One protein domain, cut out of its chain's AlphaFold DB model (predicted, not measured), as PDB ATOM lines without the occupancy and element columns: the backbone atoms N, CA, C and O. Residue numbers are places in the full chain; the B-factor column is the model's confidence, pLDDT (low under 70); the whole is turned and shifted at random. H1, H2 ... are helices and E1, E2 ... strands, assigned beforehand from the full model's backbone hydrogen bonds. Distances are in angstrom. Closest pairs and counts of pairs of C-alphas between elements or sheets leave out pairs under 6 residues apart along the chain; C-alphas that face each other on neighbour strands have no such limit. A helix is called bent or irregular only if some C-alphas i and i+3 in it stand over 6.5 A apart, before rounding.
ATOM      1  N   TYR A   5      -9.578   3.085   8.719       96.62
ATOM      2  CA  TYR A   5     -10.132   4.294   8.122       96.62
ATOM      3  C   TYR A   5     -10.714   3.975   6.751       96.62
ATOM      4  O   TYR A   5     -10.028   3.407   5.900       96.62
ATOM      5  N   TYR A   6     -11.951   4.399   6.525       97.38
ATOM      6  CA  TYR A   6     -12.664   4.211   5.273       97.38
ATOM      7  C   TYR A   6     -13.196   5.539   4.750       97.38
ATOM      8  O   TYR A   6     -13.548   6.434   5.518       97.38
ATOM      9  N   SER A   7     -13.274   5.651   3.427       97.81
ATOM     10  CA  SER A   7     -13.805   6.826   2.742       97.81
ATOM     11  C   SER A   7     -14.846   6.400   1.717       97.81
ATOM     12  O   SER A   7     -14.593   5.494   0.924       97.81
ATOM     13  N   ILE A   8     -16.007   7.052   1.741       98.25
ATOM     14  CA  ILE A   8     -17.124   6.801   0.825       98.25
ATOM     15  C   ILE A   8     -17.661   8.117   0.269       98.25
ATOM     16  O   ILE A   8     -17.593   9.166   0.910       98.25
ATOM     17  N   SER A   9     -18.218   8.073  -0.939       98.44
ATOM     18  CA  SER A   9     -18.704   9.286  -1.611       98.44
ATOM     19  C   SER A   9     -19.887   9.034  -2.538       98.44
ATOM     20  O   SER A   9     -20.090   7.905  -2.974       98.44
ATOM     21  N   GLY A  10     -20.657  10.071  -2.859       98.38
ATOM     22  CA  GLY A  10     -21.828   9.960  -3.735       98.38
ATOM     23  C   GLY A  10     -23.132  10.336  -3.046       98.38
ATOM     24  O   GLY A  10     -23.136  10.985  -2.002       98.38
ATOM     25  N   THR A  11     -24.244   9.915  -3.637       98.38
ATOM     26  CA  THR A  11     -25.591   9.970  -3.038       98.38
ATOM     27  C   THR A  11     -25.691   9.073  -1.793       98.38
ATOM     28  O   THR A  11     -24.838   8.199  -1.615       98.38
ATOM     29  N   PRO A  12     -26.715   9.236  -0.929       98.25
ATOM     30  CA  PRO A  12     -26.905   8.360   0.227       98.25
ATOM     31  C   PRO A  12     -26.864   6.870  -0.137       98.25
ATOM     32  O   PRO A  12     -26.075   6.135   0.456       98.25
ATOM     33  N   HIS A  13     -27.592   6.444  -1.173       98.69
ATOM     34  CA  HIS A  13     -27.532   5.071  -1.674       98.69
ATOM     35  C   HIS A  13     -26.115   4.617  -2.060       98.69
ATOM     36  O   HIS A  13     -25.633   3.581  -1.602       98.69
ATOM     37  N   GLN A  14     -25.419   5.397  -2.897       98.75
ATOM     38  CA  GLN A  14     -24.079   5.053  -3.391       98.75
ATOM     39  C   GLN A  14     -23.059   4.953  -2.256       98.75
ATOM     40  O   GLN A  14     -22.222   4.048  -2.263       98.75
ATOM     41  N   ARG A  15     -23.148   5.859  -1.275       98.50
ATOM     42  CA  ARG A  15     -22.338   5.813  -0.055       98.50
ATOM     43  C   ARG A  15     -22.624   4.540   0.731       98.50
ATOM     44  O   ARG A  15     -21.684   3.843   1.100       98.50
ATOM     45  N   GLY A  16     -23.896   4.197   0.916       98.44
ATOM     46  CA  GLY A  16     -24.302   2.957   1.574       98.44
ATOM     47  C   GLY A  16     -23.728   1.719   0.891       98.44
ATOM     48  O   GLY A  16     -23.156   0.856   1.551       98.44
ATOM     49  N   LYS A  17     -23.812   1.664  -0.442       98.75
ATOM     50  CA  LYS A  17     -23.303   0.549  -1.250       98.75
ATOM     51  C   LYS A  17     -21.794   0.386  -1.154       98.75
ATOM     52  O   LYS A  17     -21.323  -0.713  -0.879       98.75
ATOM     53  N   GLN A  18     -21.042   1.477  -1.299       98.56
ATOM     54  CA  GLN A  18     -19.593   1.461  -1.076       98.56
ATOM     55  C   GLN A  18     -19.263   1.011   0.345       98.56
ATOM     56  O   GLN A  18     -18.361   0.201   0.537       98.56
ATOM     57  N   TRP A  19     -20.009   1.509   1.336       97.81
ATOM     58  CA  TRP A  19     -19.780   1.144   2.724       97.81
ATOM     59  C   TRP A  19     -19.952  -0.352   2.937       97.81
ATOM     60  O   TRP A  19     -19.018  -0.989   3.409       97.81
ATOM     61  N   GLY A  20     -21.083  -0.915   2.499       98.12
ATOM     62  CA  GLY A  20     -21.364  -2.347   2.573       98.12
ATOM     63  C   GLY A  20     -20.293  -3.212   1.902       98.12
ATOM     64  O   GLY A  20     -19.871  -4.203   2.489       98.12
ATOM     65  N   GLN A  21     -19.803  -2.806   0.724       98.50
ATOM     66  CA  GLN A  21     -18.742  -3.523   0.001       98.50
ATOM     67  C   GLN A  21     -17.418  -3.533   0.772       98.50
ATOM     68  O   GLN A  21     -16.761  -4.565   0.864       98.50
ATOM     69  N   LEU A  22     -17.031  -2.394   1.356       97.94
ATOM     70  CA  LEU A  22     -15.773  -2.251   2.099       97.94
ATOM     71  C   LEU A  22     -15.741  -3.063   3.400       97.94
ATOM     72  O   LEU A  22     -14.662  -3.415   3.873       97.94
ATOM     73  N   ILE A  23     -16.908  -3.336   3.987       96.56
ATOM     74  CA  ILE A  23     -17.037  -3.989   5.296       96.56
ATOM     75  C   ILE A  23     -17.647  -5.386   5.223       96.56
ATOM     76  O   ILE A  23     -18.004  -5.925   6.267       96.56
ATOM     77  N   GLN A  24     -17.837  -5.952   4.030       96.56
ATOM     78  CA  GLN A  24     -18.673  -7.138   3.821       96.56
ATOM     79  C   GLN A  24     -18.385  -8.267   4.830       96.56
ATOM     80  O   GLN A  24     -19.303  -8.774   5.480       96.56
ATOM     81  N   ASP A  25     -17.114  -8.611   5.032       96.69
ATOM     82  CA  ASP A  25     -16.720  -9.663   5.974       96.69
ATOM     83  C   ASP A  25     -16.900  -9.243   7.440       96.69
ATOM     84  O   ASP A  25     -17.428 -10.002   8.259       96.69
ATOM     85  N   SER A  26     -16.500  -8.018   7.789       96.62
ATOM     86  CA  SER A  26     -16.554  -7.529   9.168       96.62
ATOM     87  C   SER A  26     -17.988  -7.297   9.648       96.62
ATOM     88  O   SER A  26     -18.297  -7.628  10.793       96.62
ATOM     89  N   VAL A  27     -18.900  -6.835   8.786       97.19
ATOM     90  CA  VAL A  27     -20.320  -6.684   9.136       97.19
ATOM     91  C   VAL A  27     -21.009  -8.034   9.306       97.19
ATOM     92  O   VAL A  27     -21.740  -8.209  10.279       97.19
ATOM     93  N   ARG A  28     -20.734  -9.021   8.441       97.50
ATOM     94  CA  ARG A  28     -21.251 -10.393   8.602       97.50
ATOM     95  C   ARG A  28     -20.763 -11.012   9.909       97.50
ATOM     96  O   ARG A  28     -21.552 -11.604  10.646       97.50
ATOM     97  N   SER A  29     -19.484 -10.819  10.228       97.38
ATOM     98  CA  SER A  29     -18.905 -11.272  11.489       97.38
ATOM     99  C   SER A  29     -19.545 -10.575  12.698       97.38
ATOM    100  O   SER A  29     -19.935 -11.251  13.648       97.38
ATOM    101  N   LEU A  30     -19.757  -9.253  12.661       96.62
ATOM    102  CA  LEU A  30     -20.445  -8.532  13.740       96.62
ATOM    103  C   LEU A  30     -21.902  -8.988  13.910       96.62
ATOM    104  O   LEU A  30     -22.354  -9.182  15.037       96.62
ATOM    105  N   ILE A  31     -22.629  -9.221  12.813       96.69
ATOM    106  CA  ILE A  31     -23.988  -9.783  12.849       96.69
ATOM    107  C   ILE A  31     -23.979 -11.165  13.518       96.69
ATOM    108  O   ILE A  31     -24.847 -11.459  14.341       96.69
ATOM    109  N   ALA A  32     -22.988 -12.013  13.220       96.88
ATOM    110  CA  ALA A  32     -22.837 -13.311  13.874       96.88
ATOM    111  C   ALA A  32     -22.556 -13.176  15.382       96.88
ATOM    112  O   ALA A  32     -23.152 -13.907  16.176       96.88
ATOM    113  N   GLN A  33     -21.720 -12.214  15.789       95.88
ATOM    114  CA  GLN A  33     -21.479 -11.913  17.205       95.88
ATOM    115  C   GLN A  33     -22.760 -11.455  17.914       95.88
ATOM    116  O   GLN A  33     -23.072 -11.944  18.998       95.88
ATOM    117  N   ASP A  34     -23.554 -10.581  17.292       94.31
ATOM    118  CA  ASP A  34     -24.834 -10.131  17.852       94.31
ATOM    119  C   ASP A  34     -25.847 -11.274  17.959       94.31
ATOM    120  O   ASP A  34     -26.571 -11.386  18.953       94.31
ATOM    121  N   ASN A  35     -25.877 -12.162  16.964       95.00
ATOM    122  CA  ASN A  35     -26.688 -13.373  17.015       95.00
ATOM    123  C   ASN A  35     -26.288 -14.269  18.187       95.00
ATOM    124  O   ASN A  35     -27.158 -14.737  18.915       95.00
ATOM    125  N   HIS A  36     -24.990 -14.478  18.396       95.12
ATOM    126  CA  HIS A  36     -24.490 -15.308  19.484       95.12
ATOM    127  C   HIS A  36     -24.784 -14.694  20.863       95.12
ATOM    128  O   HIS A  36     -25.350 -15.362  21.731       95.12
ATOM    129  N   HIS A  37     -24.445 -13.416  21.053       92.62
ATOM    130  CA  HIS A  37     -24.484 -12.758  22.358       92.62
ATOM    131  C   HIS A  37     -25.862 -12.230  22.767       92.62
ATOM    132  O   HIS A  37     -26.144 -12.154  23.961       92.62
ATOM    133  N   TYR A  38     -26.727 -11.867  21.815       92.56
ATOM    134  CA  TYR A  38     -28.036 -11.276  22.118       92.56
ATOM    135  C   TYR A  38     -29.197 -12.129  21.630       92.56
ATOM    136  O   TYR A  38     -30.129 -12.404  22.386       92.56
ATOM    137  N   PHE A  39     -29.163 -12.549  20.367       94.75
ATOM    138  CA  PHE A  39     -30.328 -13.153  19.717       94.75
ATOM    139  C   PHE A  39     -30.335 -14.689  19.745       94.75
ATOM    140  O   PHE A  39     -31.182 -15.308  19.104       94.75
ATOM    141  N   SER A  40     -29.456 -15.307  20.535       94.00
ATOM    142  CA  SER A  40     -29.572 -16.705  20.968       94.00
ATOM    143  C   SER A  40     -30.665 -16.869  22.032       94.00
ATOM    144  O   SER A  40     -31.277 -17.929  22.154       94.00
ATOM    145  N   ASN A  41     -30.979 -15.791  22.762       94.94
ATOM    146  CA  ASN A  41     -32.120 -15.732  23.662       94.94
ATOM    147  C   ASN A  41     -33.435 -15.709  22.861       94.94
ATOM    148  O   ASN A  41     -33.684 -14.787  22.081       94.94
ATOM    149  N   ALA A  42     -34.312 -16.689  23.097       94.88
ATOM    150  CA  ALA A  42     -35.561 -16.851  22.349       94.88
ATOM    151  C   ALA A  42     -36.511 -15.641  22.450       94.88
ATOM    152  O   ALA A  42     -37.191 -15.316  21.476       94.88
ATOM    153  N   VAL A  43     -36.546 -14.949  23.595       95.69
ATOM    154  CA  VAL A  43     -37.394 -13.763  23.799       95.69
ATOM    155  C   VAL A  43     -36.882 -12.595  22.961       95.69
ATOM    156  O   VAL A  43     -37.659 -11.967  22.242       95.69
ATOM    157  N   LEU A  44     -35.572 -12.332  23.004       95.19
ATOM    158  CA  LEU A  44     -34.954 -11.252  22.231       95.19
ATOM    159  C   LEU A  44     -35.003 -11.537  20.727       95.19
ATOM    160  O   LEU A  44     -35.310 -10.644  19.939       95.19
ATOM    161  N   ASN A  45     -34.780 -12.790  20.326       95.81
ATOM    162  CA  ASN A  45     -34.929 -13.203  18.936       95.81
ATOM    163  C   ASN A  45     -36.364 -12.981  18.441       95.81
ATOM    164  O   ASN A  45     -36.570 -12.337  17.416       95.81
ATOM    165  N   LYS A  46     -37.370 -13.429  19.207       96.00
ATOM    166  CA  LYS A  46     -38.780 -13.205  18.869       96.00
ATOM    167  C   LYS A  46     -39.097 -11.714  18.737       96.00
ATOM    168  O   LYS A  46     -39.730 -11.330  17.760       96.00
ATOM    169  N   LYS A  47     -38.617 -10.879  19.670       94.88
ATOM    170  CA  LYS A  47     -38.773  -9.416  19.613       94.88
ATOM    171  C   LYS A  47     -38.186  -8.840  18.324       94.88
ATOM    172  O   LYS A  47     -38.845  -8.056  17.648       94.88
ATOM    173  N   ARG A  48     -36.966  -9.239  17.955       95.38
ATOM    174  CA  ARG A  48     -36.340  -8.822  16.695       95.38
ATOM    175  C   ARG A  48     -37.189  -9.211  15.488       95.38
ATOM    176  O   ARG A  48     -37.447  -8.351  14.651       95.38
ATOM    177  N   GLU A  49     -37.619 -10.471  15.400       95.75
ATOM    178  CA  GLU A  49     -38.405 -10.970  14.262       95.75
ATOM    179  C   GLU A  49     -39.722 -10.201  14.074       95.75
ATOM    180  O   GLU A  49     -40.147  -9.993  12.937       95.75
ATOM    181  N   THR A  50     -40.346  -9.731  15.159       95.62
ATOM    182  CA  THR A  50     -41.610  -8.984  15.093       95.62
ATOM    183  C   THR A  50     -41.435  -7.481  14.868       95.62
ATOM    184  O   THR A  50     -42.299  -6.858  14.253       95.62
ATOM    185  N   GLU A  51     -40.339  -6.877  15.336       96.81
ATOM    186  CA  GLU A  51     -40.214  -5.412  15.410       96.81
ATOM    187  C   GLU A  51     -39.351  -4.777  14.308       96.81
ATOM    188  O   GLU A  51     -39.544  -3.598  14.001       96.81
ATOM    189  N   TRP A  52     -38.421  -5.506  13.675       97.69
ATOM    190  CA  TRP A  52     -37.445  -4.900  12.750       97.69
ATOM    191  C   TRP A  52     -38.097  -4.117  11.595       97.69
ATOM    192  O   TRP A  52     -37.643  -3.027  11.250       97.69
ATOM    193  N   ARG A  53     -39.215  -4.610  11.038       98.38
ATOM    194  CA  ARG A  53     -39.959  -3.916   9.967       98.38
ATOM    195  C   ARG A  53     -40.563  -2.599  10.436       98.38
ATOM    196  O   ARG A  53     -40.643  -1.654   9.657       98.38
ATOM    197  N   ARG A  54     -40.980  -2.517  11.703       98.38
ATOM    198  CA  ARG A  54     -41.530  -1.284  12.279       98.38
ATOM    199  C   ARG A  54     -40.432  -0.231  12.407       98.38
ATOM    200  O   ARG A  54     -40.659   0.917  12.038       98.38
ATOM    201  N   TYR A  55     -39.227  -0.629  12.827       98.56
ATOM    202  CA  TYR A  55     -38.053   0.250  12.789       98.56
ATOM    203  C   TYR A  55     -37.730   0.695  11.361       98.56
ATOM    204  O   TYR A  55     -37.606   1.893  11.121       98.56
ATOM    205  N   GLN A  56     -37.664  -0.236  10.405       98.62
ATOM    206  CA  GLN A  56     -37.407   0.085   8.997       98.62
ATOM    207  C   GLN A  56     -38.423   1.102   8.449       98.62
ATOM    208  O   GLN A  56     -38.038   2.077   7.806       98.62
ATOM    209  N   TYR A  57     -39.712   0.911   8.743       98.62
ATOM    210  CA  TYR A  57     -40.778   1.828   8.341       98.62
ATOM    211  C   TYR A  57     -40.580   3.235   8.918       98.62
ATOM    212  O   TYR A  57     -40.610   4.213   8.171       98.62
ATOM    213  N   VAL A  58     -40.336   3.350  10.229       98.56
ATOM    214  CA  VAL A  58     -40.123   4.652  10.882       98.56
ATOM    215  C   VAL A  58     -38.871   5.340  10.329       98.56
ATOM    216  O   VAL A  58     -38.916   6.531  10.032       98.56
ATOM    217  N   ILE A  59     -37.780   4.602  10.110       98.69
ATOM    218  CA  ILE A  59     -36.545   5.143   9.521       98.69
ATOM    219  C   ILE A  59     -36.810   5.696   8.120       98.69
ATOM    220  O   ILE A  59     -36.489   6.850   7.858       98.69
ATOM    221  N   ASN A  60     -37.445   4.919   7.241       98.50
ATOM    222  CA  ASN A  60     -37.741   5.358   5.875       98.50
ATOM    223  C   ASN A  60     -38.700   6.556   5.833       98.50
ATOM    224  O   ASN A  60     -38.613   7.374   4.923       98.50
ATOM    225  N   THR A  61     -39.604   6.657   6.809       98.56
ATOM    226  CA  THR A  61     -40.600   7.735   6.884       98.56
ATOM    227  C   THR A  61     -39.980   9.046   7.354       98.56
ATOM    228  O   THR A  61     -40.207  10.089   6.750       98.56
ATOM    229  N   PHE A  62     -39.204   9.010   8.440       98.69
ATOM    230  CA  PHE A  62     -38.705  10.226   9.085       98.69
ATOM    231  C   PHE A  62     -37.286  10.607   8.655       98.69
ATOM    232  O   PHE A  62     -36.933  11.778   8.746       98.69
ATOM    233  N   LEU A  63     -36.484   9.649   8.180       98.56
ATOM    234  CA  LEU A  63     -35.105   9.841   7.725       98.56
ATOM    235  C   LEU A  63     -34.871   9.157   6.360       98.56
ATOM    236  O   LEU A  63     -34.046   8.242   6.269       98.56
ATOM    237  N   PRO A  64     -35.557   9.578   5.281       98.44
ATOM    238  CA  PRO A  64     -35.530   8.885   3.989       98.44
ATOM    239  C   PRO A  64     -34.120   8.733   3.400       98.44
ATOM    240  O   PRO A  64     -33.786   7.662   2.900       98.44
ATOM    241  N   GLU A  65     -33.253   9.743   3.528       98.12
ATOM    242  CA  GLU A  65     -31.855   9.641   3.079       98.12
ATOM    243  C   GLU A  65     -31.051   8.604   3.877       98.12
ATOM    244  O   GLU A  65     -30.200   7.906   3.329       98.12
ATOM    245  N   THR A  66     -31.328   8.464   5.178       98.50
ATOM    246  CA  THR A  66     -30.709   7.411   5.997       98.50
ATOM    247  C   THR A  66     -31.257   6.044   5.608       98.50
ATOM    248  O   THR A  66     -30.483   5.102   5.484       98.50
ATOM    249  N   GLY A  67     -32.563   5.932   5.358       98.62
ATOM    250  CA  GLY A  67     -33.169   4.711   4.831       98.62
ATOM    251  C   GLY A  67     -32.532   4.266   3.512       98.62
ATOM    252  O   GLY A  67     -32.200   3.094   3.349       98.62
ATOM    253  N   ASP A  68     -32.285   5.205   2.601       98.69
ATOM    254  CA  ASP A  68     -31.624   4.944   1.321       98.69
ATOM    255  C   ASP A  68     -30.149   4.531   1.483       98.69
ATOM    256  O   ASP A  68     -29.692   3.573   0.860       98.69
ATOM    257  N   PHE A  69     -29.421   5.159   2.412       98.69
ATOM    258  CA  PHE A  69     -28.080   4.714   2.800       98.69
ATOM    259  C   PHE A  69     -28.073   3.273   3.339       98.69
ATOM    260  O   PHE A  69     -27.220   2.478   2.953       98.69
ATOM    261  N   LEU A  70     -29.034   2.898   4.189       98.75
ATOM    262  CA  LEU A  70     -29.125   1.533   4.724       98.75
ATOM    263  C   LEU A  70     -29.442   0.501   3.633       98.75
ATOM    264  O   LEU A  70     -28.860  -0.582   3.657       98.75
ATOM    265  N   LYS A  71     -30.289   0.838   2.651       98.69
ATOM    266  CA  LYS A  71     -30.512  -0.007   1.462       98.69
ATOM    267  C   LYS A  71     -29.224  -0.212   0.669       98.69
ATOM    268  O   LYS A  71     -28.920  -1.331   0.273       98.69
ATOM    269  N   GLY A  72     -28.428   0.844   0.513       98.62
ATOM    270  CA  GLY A  72     -27.097   0.726  -0.068       98.62
ATOM    271  C   GLY A  72     -26.229  -0.285   0.692       98.62
ATOM    272  O   GLY A  72     -25.624  -1.146   0.064       98.62
ATOM    273  N   ILE A  73     -26.195  -0.240   2.032       98.56
ATOM    274  CA  ILE A  73     -25.415  -1.211   2.830       98.56
ATOM    275  C   ILE A  73     -25.882  -2.642   2.565       98.56
ATOM    276  O   ILE A  73     -25.039  -3.514   2.377       98.56
ATOM    277  N   VAL A  74     -27.197  -2.882   2.541       98.56
ATOM    278  CA  VAL A  74     -27.795  -4.197   2.241       98.56
ATOM    279  C   VAL A  74     -27.263  -4.732   0.909       98.56
ATOM    280  O   VAL A  74     -26.753  -5.850   0.863       98.56
ATOM    281  N   GLU A  75     -27.300  -3.912  -0.146       98.56
ATOM    282  CA  GLU A  75     -26.780  -4.286  -1.464       98.56
ATOM    283  C   GLU A  75     -25.269  -4.520  -1.463       98.56
ATOM    284  O   GLU A  75     -24.790  -5.487  -2.045       98.56
ATOM    285  N   GLY A  76     -24.506  -3.621  -0.842       98.25
ATOM    286  CA  GLY A  76     -23.048  -3.662  -0.881       98.25
ATOM    287  C   GLY A  76     -22.447  -4.786  -0.043       98.25
ATOM    288  O   GLY A  76     -21.465  -5.395  -0.449       98.25
ATOM    289  N   ALA A  77     -23.037  -5.059   1.120       97.75
ATOM    290  CA  ALA A  77     -22.611  -6.128   2.017       97.75
ATOM    291  C   ALA A  77     -23.233  -7.485   1.655       97.75
ATOM    292  O   ALA A  77     -22.889  -8.495   2.273       97.75
ATOM    293  N   GLU A  78     -24.167  -7.515   0.695       97.88
ATOM    294  CA  GLU A  78     -24.960  -8.697   0.338       97.88
ATOM    295  C   GLU A  78     -25.518  -9.381   1.600       97.88
ATOM    296  O   GLU A  78     -25.262 -10.557   1.881       97.88
ATOM    297  N   CYS A  79     -26.197  -8.584   2.422       96.44
ATOM    298  CA  CYS A  79     -26.876  -9.011   3.642       96.44
ATOM    299  C   CYS A  79     -28.377  -8.762   3.489       96.44
ATOM    300  O   CYS A  79     -28.798  -8.019   2.612       96.44
ATOM    301  N   ASP A  80     -29.200  -9.359   4.346       97.06
ATOM    302  CA  ASP A  80     -30.635  -9.092   4.340       97.06
ATOM    303  C   ASP A  80     -30.996  -7.810   5.116       97.06
ATOM    304  O   ASP A  80     -30.315  -7.410   6.067       97.06
ATOM    305  N   ASP A  81     -32.122  -7.194   4.739       98.00
ATOM    306  CA  ASP A  81     -32.670  -6.000   5.397       98.00
ATOM    307  C   ASP A  81     -32.804  -6.172   6.913       98.00
ATOM    308  O   ASP A  81     -32.461  -5.267   7.678       98.00
ATOM    309  N   LYS A  82     -33.307  -7.328   7.368       98.06
ATOM    310  CA  LYS A  82     -33.539  -7.570   8.794       98.06
ATOM    311  C   LYS A  82     -32.224  -7.488   9.552       98.06
ATOM    312  O   LYS A  82     -32.194  -6.835  10.595       98.06
ATOM    313  N   SER A  83     -31.152  -8.089   9.047       97.31
ATOM    314  CA  SER A  83     -29.830  -8.030   9.672       97.31
ATOM    315  C   SER A  83     -29.301  -6.596   9.775       97.31
ATOM    316  O   SER A  83     -28.931  -6.165  10.868       97.31
ATOM    317  N   ILE A  84     -29.341  -5.817   8.687       98.25
ATOM    318  CA  ILE A  84     -28.821  -4.437   8.684       98.25
ATOM    319  C   ILE A  84     -29.662  -3.504   9.560       98.25
ATOM    320  O   ILE A  84     -29.101  -2.716  10.324       98.25
ATOM    321  N   ILE A  85     -30.993  -3.608   9.511       98.44
ATOM    322  CA  ILE A  85     -31.892  -2.805  10.352       98.44
ATOM    323  C   ILE A  85     -31.756  -3.189  11.825       98.44
ATOM    324  O   ILE A  85     -31.651  -2.302  12.673       98.44
ATOM    325  N   THR A  86     -31.703  -4.489  12.137       97.62
ATOM    326  CA  THR A  86     -31.479  -4.977  13.508       97.62
ATOM    327  C   THR A  86     -30.180  -4.421  14.062       97.62
ATOM    328  O   THR A  86     -30.163  -3.979  15.205       97.62
ATOM    329  N   LEU A  87     -29.112  -4.387  13.260       96.81
ATOM    330  CA  LEU A  87     -27.832  -3.835  13.689       96.81
ATOM    331  C   LEU A  87     -27.975  -2.368  14.131       96.81
ATOM    332  O   LEU A  87     -27.453  -2.000  15.182       96.81
ATOM    333  N   GLN A  88     -28.769  -1.554  13.419       97.75
ATOM    334  CA  GLN A  88     -28.995  -0.144  13.783       97.75
ATOM    335  C   GLN A  88     -29.807   0.046  15.072       97.75
ATOM    336  O   GLN A  88     -29.686   1.086  15.715       97.75
ATOM    337  N   CYS A  89     -30.649  -0.922  15.442       95.75
ATOM    338  CA  CYS A  89     -31.498  -0.885  16.640       95.75
ATOM    339  C   CYS A  89     -31.142  -1.987  17.650       95.75
ATOM    340  O   CYS A  89     -31.965  -2.404  18.469       95.75
ATOM    341  N   ARG A  90     -29.898  -2.482  17.598       93.62
ATOM    342  CA  ARG A  90     -29.448  -3.644  18.374       93.62
ATOM    343  C   ARG A  90     -29.608  -3.441  19.872       93.62
ATOM    344  O   ARG A  90     -29.946  -4.389  20.569       93.62
TER     345      ARG A  90
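What this domain is: This is residues 5 to 90 of the 298 residues of an uncharacterized protein of Photorhabdus laumondii subsp. clarkei (UniProt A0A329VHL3). Helices make a flattened, roughly triangular frame round one short helix. H1 and H4 lie side by side along one end, H2 makes one long side, the bent helix H3 makes the other and comes back toward H2 at the far end, and H5 fills the middle; the short strand E1 lies at the outside, beside H1. The printed part has 86 residues, with one named strand and five named helices in the order E1, H1, H2, H3, H4, H5, and its class is mostly helix. It is compact, with a radius of gyration of the C-alphas of 13.1 A and spans of 40 by 29 by 18 A.

How they stand to each other: E1, residues 5 to 9, pairs with no named strand; its closest C-alpha to H1, residues 12 to 22, is that of Ser 9, 5.3 A from that of Arg 15. H2, residues 24 to 37, is close to H1 but not clearly touching, about perpendicular at 83 degrees, with the C-alphas of Gly 20 and Val 27 closest at 7.9 A. H3, residues 42 to 62, was assigned as one helix by its hydrogen bonds but is bent: C-alphas 50 and 53 are 7.4 A apart, and its arms H3a, residues 42 to 50, and H3b, residues 53 to 62, stand at a steep tilt of 46 degrees. H2 and H3a are only just apart, at 8.5 A, while H2 and H3b are apart. The hub is H4, residues 64 to 77. It touches H1 with 49 pairs of C-alphas within 8 A, the closest those of Gly 16 and Gly 72 at 3.9 A, at a shallow tilt of 27 degrees, the same way. H4 touches H3b with residues 66 to 68 alone, closest at the C-alphas of Asn 60 and Gly 67, 4.7 A, at a steep tilt of 49 degrees, opposite ways. H2 touches H4 with residues 24 to 28 alone, closest at the C-alphas of Gln 24 and Ala 77, 4.4 A, about perpendicular at 81 degrees. H5, residues 81 to 88, touches H4, closest at the C-alphas of Val 74 and Asp 81, 6.1 A, at a steep tilt of 66 degrees, and only just touches H3b, with 3 pairs of C-alphas within 8 A, the closest those of Gln 56 and Ile 85 at 6.4 A. In H1, H2, H3a, H3b, H4 and H5 every O i to N i+4 pair is within hydrogen-bond range.

Where its parts are: E1 begins at C-alpha 5, (-10.132, 4.294, 8.122), and measures 13.9 A from first to last C-alpha. H1 measures 15.5 A, H2 20.2 A, H3a 12.3 A and H3b 14.2 A. H4 measures 19.9 A and begins at C-alpha 64, (-35.530, 8.885, 3.989). H5 measures 10.9 A and ends at C-alpha 88, (-28.995, -0.144, 13.783).

The domain as a whole: The two C-alphas farthest apart, those of Gly 10 and Ala 42, are 39.8 A apart. The printed part has no cut, and the links between its successive elements are tight. The mean pLDDT of the printed part is 97.3, and no printed residue is under 70.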